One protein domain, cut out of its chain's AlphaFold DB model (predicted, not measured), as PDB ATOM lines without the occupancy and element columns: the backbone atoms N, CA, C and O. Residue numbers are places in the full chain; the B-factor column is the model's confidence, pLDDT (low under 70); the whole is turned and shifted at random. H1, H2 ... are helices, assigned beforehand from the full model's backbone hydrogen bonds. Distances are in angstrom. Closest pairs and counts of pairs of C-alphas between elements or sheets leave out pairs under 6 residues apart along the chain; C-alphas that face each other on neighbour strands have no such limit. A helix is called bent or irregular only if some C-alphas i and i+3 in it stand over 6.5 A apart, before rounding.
ATOM      1  N   ILE A   3     270.051 262.771 170.297       84.62
ATOM      2  CA  ILE A   3     269.604 263.643 171.401       84.62
ATOM      3  C   ILE A   3     268.334 263.104 172.070       84.62
ATOM      4  O   ILE A   3     268.281 263.003 173.291       84.62
ATOM      5  N   MET A   4     267.340 262.682 171.279       80.25
ATOM      6  CA  MET A   4     266.093 262.122 171.816       80.25
ATOM      7  C   MET A   4     266.357 260.915 172.717       80.25
ATOM      8  O   MET A   4     265.875 260.874 173.842       80.25
ATOM      9  N   ARG A   5     267.199 259.973 172.275       78.44
ATOM     10  CA  ARG A   5     267.568 258.798 173.080       78.44
ATOM     11  C   ARG A   5     268.194 259.174 174.424       78.44
ATOM     12  O   ARG A   5     267.923 258.506 175.414       78.44
ATOM     13  N   LEU A   6     269.002 260.235 174.459       85.56
ATOM     14  CA  LEU A   6     269.630 260.721 175.688       85.56
ATOM     15  C   LEU A   6     268.592 261.238 176.693       85.56
ATOM     16  O   LEU A   6     268.726 261.014 177.892       85.56
ATOM     17  N   ILE A   7     267.548 261.904 176.196       84.88
ATOM     18  CA  ILE A   7     266.454 262.435 177.013       84.88
ATOM     19  C   ILE A   7     265.628 261.280 177.596       84.88
ATOM     20  O   ILE A   7     265.425 261.241 178.804       84.88
ATOM     21  N   PHE A   8     265.230 260.298 176.778       81.56
ATOM     22  CA  PHE A   8     264.492 259.119 177.261       81.56
ATOM     23  C   PHE A   8     265.293 258.318 178.294       81.56
ATOM     24  O   PHE A   8     264.753 257.922 179.323       81.56
ATOM     25  N   LEU A   9     266.606 258.170 178.083       82.75
ATOM     26  CA  LEU A   9     267.485 257.521 179.053       82.75
ATOM     27  C   LEU A   9     267.602 258.321 180.359       82.75
ATOM     28  O   LEU A   9     267.545 257.739 181.437       82.75
ATOM     29  N   LYS A  10     267.716 259.655 180.280       87.56
ATOM     30  CA  LYS A  10     267.798 260.539 181.455       87.56
ATOM     31  C   LYS A  10     266.553 260.458 182.336       87.56
ATOM     32  O   LYS A  10     266.675 260.495 183.555       87.56
ATOM     33  N   TYR A  11     265.372 260.366 181.729       85.19
ATOM     34  CA  TYR A  11     264.101 260.274 182.453       85.19
ATOM     35  C   TYR A  11     263.648 258.828 182.698       85.19
ATOM     36  O   TYR A  11     262.545 258.622 183.196       85.19
ATOM     37  N   ASN A  12     264.490 257.839 182.368       77.25
ATOM     38  CA  ASN A  12     264.205 256.405 182.466       77.25
ATOM     39  C   ASN A  12     262.839 256.014 181.866       77.25
ATOM     40  O   ASN A  12     262.135 255.139 182.370       77.25
ATOM     41  N   THR A  13     262.437 256.712 180.805       77.31
ATOM     42  CA  THR A  13     261.188 256.472 180.091       77.31
ATOM     43  C   THR A  13     261.461 255.557 178.906       77.31
ATOM     44  O   THR A  13     262.489 255.670 178.233       77.31
ATOM     45  N   ALA A  14     260.540 254.627 178.641       72.00
ATOM     46  CA  ALA A  14     260.620 253.796 177.447       72.00
ATOM     47  C   ALA A  14     260.742 254.696 176.208       72.00
ATOM     48  O   ALA A  14     260.097 255.747 176.141       72.00
ATOM     49  N   LEU A  15     261.563 254.286 175.230       68.81
ATOM     50  CA  LEU A  15     261.602 254.963 173.935       68.81
ATOM     51  C   LEU A  15     260.159 255.112 173.445       68.81
ATOM     52  O   LEU A  15     259.409 254.131 173.504       68.81
ATOM     53  N   PRO A  16     259.748 256.313 173.011       61.16
ATOM     54  CA  PRO A  16     258.364 256.557 172.683       61.16
ATOM     55  C   PRO A  16     258.072 255.706 171.454       61.16
ATOM     56  O   PRO A  16     258.537 255.994 170.353       61.16
ATOM     57  N   SER A  17     257.351 254.606 171.645       64.31
ATOM     58  CA  SER A  17     256.819 253.861 170.518       64.31
ATOM     59  C   SER A  17     255.777 254.760 169.871       64.31
ATOM     60  O   SER A  17     254.730 255.025 170.473       64.31
ATOM     61  N   SER A  18     256.081 255.262 168.671       71.38
ATOM     62  CA  SER A  18     255.186 256.152 167.924       71.38
ATOM     63  C   SER A  18     253.794 255.537 167.784       71.38
ATOM     64  O   SER A  18     252.804 256.219 168.006       71.38
ATOM     65  N   ALA A  19     253.708 254.213 167.636       76.50
ATOM     66  CA  ALA A  19     252.439 253.503 167.521       76.50
ATOM     67  C   ALA A  19     251.473 253.722 168.707       76.50
ATOM     68  O   ALA A  19     250.256 253.751 168.513       76.50
ATOM     69  N   SER A  20     251.976 253.868 169.941       77.25
ATOM     70  CA  SER A  20     251.112 254.065 171.117       77.25
ATOM     71  C   SER A  20     250.524 255.477 171.151       77.25
ATOM     72  O   SER A  20     249.320 255.654 171.350       77.25
ATOM     73  N   VAL A  21     251.357 256.484 170.876       80.50
ATOM     74  CA  VAL A  21     250.911 257.881 170.794       80.50
ATOM     75  C   VAL A  21     250.034 258.123 169.567       80.50
ATOM     76  O   VAL A  21     248.998 258.764 169.687       80.50
ATOM     77  N   GLU A  22     250.352 257.539 168.413       84.75
ATOM     78  CA  GLU A  22     249.514 257.613 167.208       84.75
ATOM     79  C   GLU A  22     248.119 257.024 167.452       84.75
ATOM     80  O   GLU A  22     247.111 257.622 167.066       84.75
ATOM     81  N   ARG A  23     248.031 255.898 168.173       84.81
ATOM     82  CA  ARG A  23     246.748 255.321 168.597       84.81
ATOM     83  C   ARG A  23     245.976 256.271 169.515       84.81
ATOM     84  O   ARG A  23     244.772 256.433 169.322       84.81
ATOM     85  N   LEU A  24     246.653 256.900 170.479       86.38
ATOM     86  CA  LEU A  24     246.054 257.887 171.384       86.38
ATOM     87  C   LEU A  24     245.430 259.049 170.598       86.38
ATOM     88  O   LEU A  24     244.261 259.372 170.796       86.38
ATOM     89  N   PHE A  25     246.186 259.638 169.669       86.38
ATOM     90  CA  PHE A  25     245.734 260.780 168.875       86.38
ATOM     91  C   PHE A  25     244.617 260.417 167.896       86.38
ATOM     92  O   PHE A  25     243.682 261.196 167.728       86.38
ATOM     93  N   SER A  26     244.657 259.223 167.303       86.75
ATOM     94  CA  SER A  26     243.577 258.736 166.439       86.75
ATOM     95  C   SER A  26     242.252 258.600 167.204       86.75
ATOM     96  O   SER A  26     241.218 259.086 166.744       86.75
ATOM     97  N   ILE A  27     242.281 258.021 168.412       86.88
ATOM     98  CA  ILE A  27     241.097 257.905 169.281       86.88
ATOM     99  C   ILE A  27     240.652 259.286 169.786       86.88
ATOM    100  O   ILE A  27     239.456 259.570 169.842       86.88
ATOM    101  N   GLY A  28     241.596 260.166 170.119       86.88
ATOM    102  CA  GLY A  28     241.303 261.542 170.520       86.88
ATOM    103  C   GLY A  28     240.585 262.335 169.426       86.88
ATOM    104  O   GLY A  28     239.624 263.042 169.721       86.88
ATOM    105  N   GLY A  29     240.987 262.164 168.164       86.38
ATOM    106  CA  GLY A  29     240.325 262.772 167.007       86.38
ATOM    107  C   GLY A  29     238.873 262.311 166.822       86.38
ATOM    108  O   GLY A  29     238.005 263.139 166.558       86.38
ATOM    109  N   ASP A  30     238.584 261.024 167.041       84.94
ATOM    110  CA  ASP A  30     237.212 260.473 167.038       84.94
ATOM    111  C   ASP A  30     236.337 261.131 168.120       84.94
ATOM    112  O   ASP A  30     235.194 261.539 167.881       84.94
ATOM    113  N   ILE A  31     236.886 261.302 169.325       83.62
ATOM    114  CA  ILE A  31     236.166 261.906 170.451       83.62
ATOM    115  C   ILE A  31     235.951 263.411 170.225       83.62
ATOM    116  O   ILE A  31     234.858 263.910 170.525       83.62
ATOM    117  N   CYS A  32     236.943 264.102 169.653       81.94
ATOM    118  CA  CYS A  32     236.954 265.535 169.347       81.94
ATOM    119  C   CYS A  32     236.234 265.862 168.021       81.94
ATOM    120  O   CYS A  32     236.751 266.540 167.135       81.94
ATOM    121  N   THR A  33     235.007 265.363 167.863       80.00
ATOM    122  CA  THR A  33     234.187 265.616 166.669       80.00
ATOM    123  C   THR A  33     233.265 266.823 166.878       80.00
ATOM    124  O   THR A  33     232.722 267.015 167.965       80.00
ATOM    125  N   LYS A  34     232.974 267.593 165.812       66.81
ATOM    126  CA  LYS A  34     232.055 268.760 165.824       66.81
ATOM    127  C   LYS A  34     230.680 268.481 166.459       66.81
ATOM    128  O   LYS A  34     230.097 269.361 167.078       66.81
ATOM    129  N   LYS A  35     230.174 267.245 166.359       70.88
ATOM    130  CA  LYS A  35     228.918 266.797 166.999       70.88
ATOM    131  C   LYS A  35     228.979 266.769 168.531       70.88
ATOM    132  O   LYS A  35     227.938 266.803 169.175       70.88
ATOM    133  N   ARG A  36     230.178 266.713 169.113       69.69
ATOM    134  CA  ARG A  36     230.424 266.642 170.556       69.69
ATOM    135  C   ARG A  36     231.078 267.921 171.100       69.69
ATOM    136  O   ARG A  36     231.773 267.865 172.105       69.69
ATOM    137  N   SER A  37     230.808 269.068 170.463       65.62
ATOM    138  CA  SER A  37     231.400 270.399 170.725       65.62
ATOM    139  C   SER A  37     231.287 270.920 172.169       65.62
ATOM    140  O   SER A  37     231.820 271.983 172.471       65.62
ATOM    141  N   LYS A  38     230.579 270.213 173.054       75.12
ATOM    142  CA  LYS A  38     230.350 270.593 174.448       75.12
ATOM    143  C   LYS A  38     230.824 269.479 175.386       75.12
ATOM    144  O   LYS A  38     230.051 268.941 176.172       75.12
ATOM    145  N   ILE A  39     232.085 269.088 175.232       82.31
ATOM    146  CA  ILE A  39     232.789 268.198 176.154       82.31
ATOM    147  C   ILE A  39     233.813 269.032 176.925       82.31
ATOM    148  O   ILE A  39     234.600 269.747 176.316       82.31
ATOM    149  N   SER A  40     233.764 268.987 178.255       84.81
ATOM    150  CA  SER A  40     234.810 269.587 179.091       84.81
ATOM    151  C   SER A  40     236.075 268.735 179.041       84.81
ATOM    152  O   SER A  40     235.978 267.516 178.860       84.81
ATOM    153  N   ASP A  41     237.234 269.342 179.279       85.06
ATOM    154  CA  ASP A  41     238.548 268.689 179.229       85.06
ATOM    155  C   ASP A  41     238.591 267.405 180.073       85.06
ATOM    156  O   ASP A  41     238.880 266.333 179.546       85.06
ATOM    157  N   CYS A  42     238.121 267.456 181.326       86.94
ATOM    158  CA  CYS A  42     238.075 266.275 182.197       86.94
ATOM    159  C   CYS A  42     237.239 265.124 181.609       86.94
ATOM    160  O   CYS A  42     237.560 263.946 181.764       86.94
ATOM    161  N   ASN A  43     236.133 265.446 180.933       87.25
ATOM    162  CA  ASN A  43     235.271 264.430 180.334       87.25
ATOM    163  C   ASN A  43     235.879 263.876 179.038       87.25
ATOM    164  O   ASN A  43     235.648 262.716 178.699       87.25
ATOM    165  N   PHE A  44     236.660 264.684 178.320       87.62
ATOM    166  CA  PHE A  44     237.432 264.241 177.165       87.62
ATOM    167  C   PHE A  44     238.520 263.245 177.585       87.62
ATOM    168  O   PHE A  44     238.591 262.155 177.017       87.62
ATOM    169  N   GLU A  45     239.297 263.570 178.619       88.94
ATOM    170  CA  GLU A  45     240.345 262.697 179.161       88.94
ATOM    171  C   GLU A  45     239.768 261.376 179.680       88.94
ATOM    172  O   GLU A  45     240.263 260.303 179.329       88.94
ATOM    173  N   ASN A  46     238.656 261.429 180.421       89.25
ATOM    174  CA  ASN A  46     237.964 260.229 180.895       89.25
ATOM    175  C   ASN A  46     237.446 259.357 179.740       89.25
ATOM    176  O   ASN A  46     237.589 258.134 179.774       89.25
ATOM    177  N   ALA A  47     236.874 259.961 178.692       87.88
ATOM    178  CA  ALA A  47     236.403 259.226 177.518       87.88
ATOM    179  C   ALA A  47     237.558 258.583 176.733       87.88
ATOM    180  O   ALA A  47     237.430 257.449 176.260       87.88
ATOM    181  N   LEU A  48     238.685 259.288 176.613       88.31
ATOM    182  CA  LEU A  48     239.902 258.794 175.978       88.31
ATOM    183  C   LEU A  48     240.462 257.596 176.752       88.31
ATOM    184  O   LEU A  48     240.670 256.531 176.166       88.31
ATOM    185  N   LEU A  49     240.611 257.733 178.074       88.06
ATOM    186  CA  LEU A  49     241.073 256.674 178.969       88.06
ATOM    187  C   LEU A  49     240.178 255.432 178.861       88.06
ATOM    188  O   LEU A  49     240.683 254.321 178.690       88.06
ATOM    189  N   PHE A  50     238.857 255.610 178.902       86.12
ATOM    190  CA  PHE A  50     237.900 254.508 178.833       86.12
ATOM    191  C   PHE A  50     237.971 253.763 177.491       86.12
ATOM    192  O   PHE A  50     238.059 252.537 177.474       86.12
ATOM    193  N   LYS A  51     238.019 254.483 176.360       84.00
ATOM    194  CA  LYS A  51     238.150 253.883 175.017       84.00
ATOM    195  C   LYS A  51     239.449 253.100 174.841       84.00
ATOM    196  O   LYS A  51     239.439 252.053 174.197       84.00
ATOM    197  N   ILE A  52     240.559 253.597 175.382       85.00
ATOM    198  CA  ILE A  52     241.850 252.908 175.295       85.00
ATOM    199  C   ILE A  52     241.832 251.651 176.162       85.00
ATOM    200  O   ILE A  52     242.226 250.591 175.689       85.00
ATOM    201  N   ASN A  53     241.349 251.742 177.402       82.81
ATOM    202  CA  ASN A  53     241.342 250.608 178.326       82.81
ATOM    203  C   ASN A  53     240.384 249.496 177.886       82.81
ATOM    204  O   ASN A  53     240.750 248.327 177.961       82.81
ATOM    205  N   LEU A  54     239.201 249.834 177.362       70.62
ATOM    206  CA  LEU A  54     238.270 248.836 176.828       70.62
ATOM    207  C   LEU A  54     238.863 248.039 175.663       70.62
ATOM    208  O   LEU A  54     238.655 246.838 175.589       70.62
ATOM    209  N   LYS A  55     239.640 248.689 174.792       59.12
ATOM    210  CA  LYS A  55     240.257 248.047 173.622       59.12
ATOM    211  C   LYS A  55     241.439 247.128 173.968       59.12
ATOM    212  O   LYS A  55     241.923 246.419 173.098       59.12
ATOM    213  N   ASN A  56     241.935 247.176 175.207       57.66
ATOM    214  CA  ASN A  56     242.984 246.280 175.711       57.66
ATOM    215  C   ASN A  56     242.409 245.059 176.459       57.66
ATOM    216  O   ASN A  56     243.178 244.307 177.050       57.66
ATOM    217  N   LYS A  57     241.077 244.897 176.501       52.50
ATOM    218  CA  LYS A  57     240.391 243.824 177.242       52.50
ATOM    219  C   LYS A  57     239.936 242.651 176.355       52.50
ATOM    220  O   LYS A  57     239.354 241.708 176.883       52.50
TER     221      LYS A  57
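What this domain is: This is residues 3 to 57 of the 58 residues of an uncharacterized protein of Aphis craccivora (UniProt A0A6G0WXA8). Two helices of equal length, H2 and H3, cross at a steep angle, with H3 packed by its middle part on the later part of H2. The short helix H1 lies off by itself beyond the beginning of H2, touching neither of the others, and residues 17 to 22, of which 18 to 22 belong to H2, stick out free from the crossed pair on the side toward H1. The printed part has 55 residues with three named helices, in the order H1, H2, H3, and no named strand; its class is all helix. The whole is loose, with a radius of gyration of the C-alphas of 14.5 A, and elongated, with spans of 42 by 25 by 17 A.

Where its parts are: Begin with H2, residues 18 to 31: find C-alpha 18 at (255.186, 256.152, 167.924), and from there the helix runs 20.0 A to C-alpha 31 at (236.166, 261.906, 170.451). Go on along the chain to H3, residues 41 to 54, which also measures 20.0 A from first to last C-alpha and ends with C-alpha 54 at (238.270, 248.836, 176.828). Then turn back to H1, residues 3 to 10, which begins with C-alpha 3 at (269.604, 263.643, 171.401) and is 10.7 A long.

How they stand to each other: Look first at H2 and H3, which touch, with 9 pairs of C-alphas within 8 A. Their closest C-alphas are those of Gly 28 and Leu 48, 6.3 A apart. Their lines stand at a steep tilt of 60 degrees, and they run opposite ways. Their centres are 11.6 A apart. Now look at H1: it is apart from H2 and apart from H3. Residues 17 to 22, of which 18 to 22 belong to H2, stand free. In the backbones of H1, H2 and H3, every O i to N i+4 pair is within hydrogen-bond range, and no helix is bent or irregular.

The domain as a whole: The two C-alphas farthest apart are those of Leu 6 and Lys 35, at 42.1 A, while the C-alphas of Ile 3 and Lys 57, the first and last printed, are 35.8 A apart. The printed part has no cut. The link from H1 to H2 has 7 residues and the link from H2 to H3 has 9, and both are short. The mean pLDDT of the printed part is 79.6; look for values under 70 at residues 15 to 17, residue 34, residues 36 to 37 and residues 55 to 57.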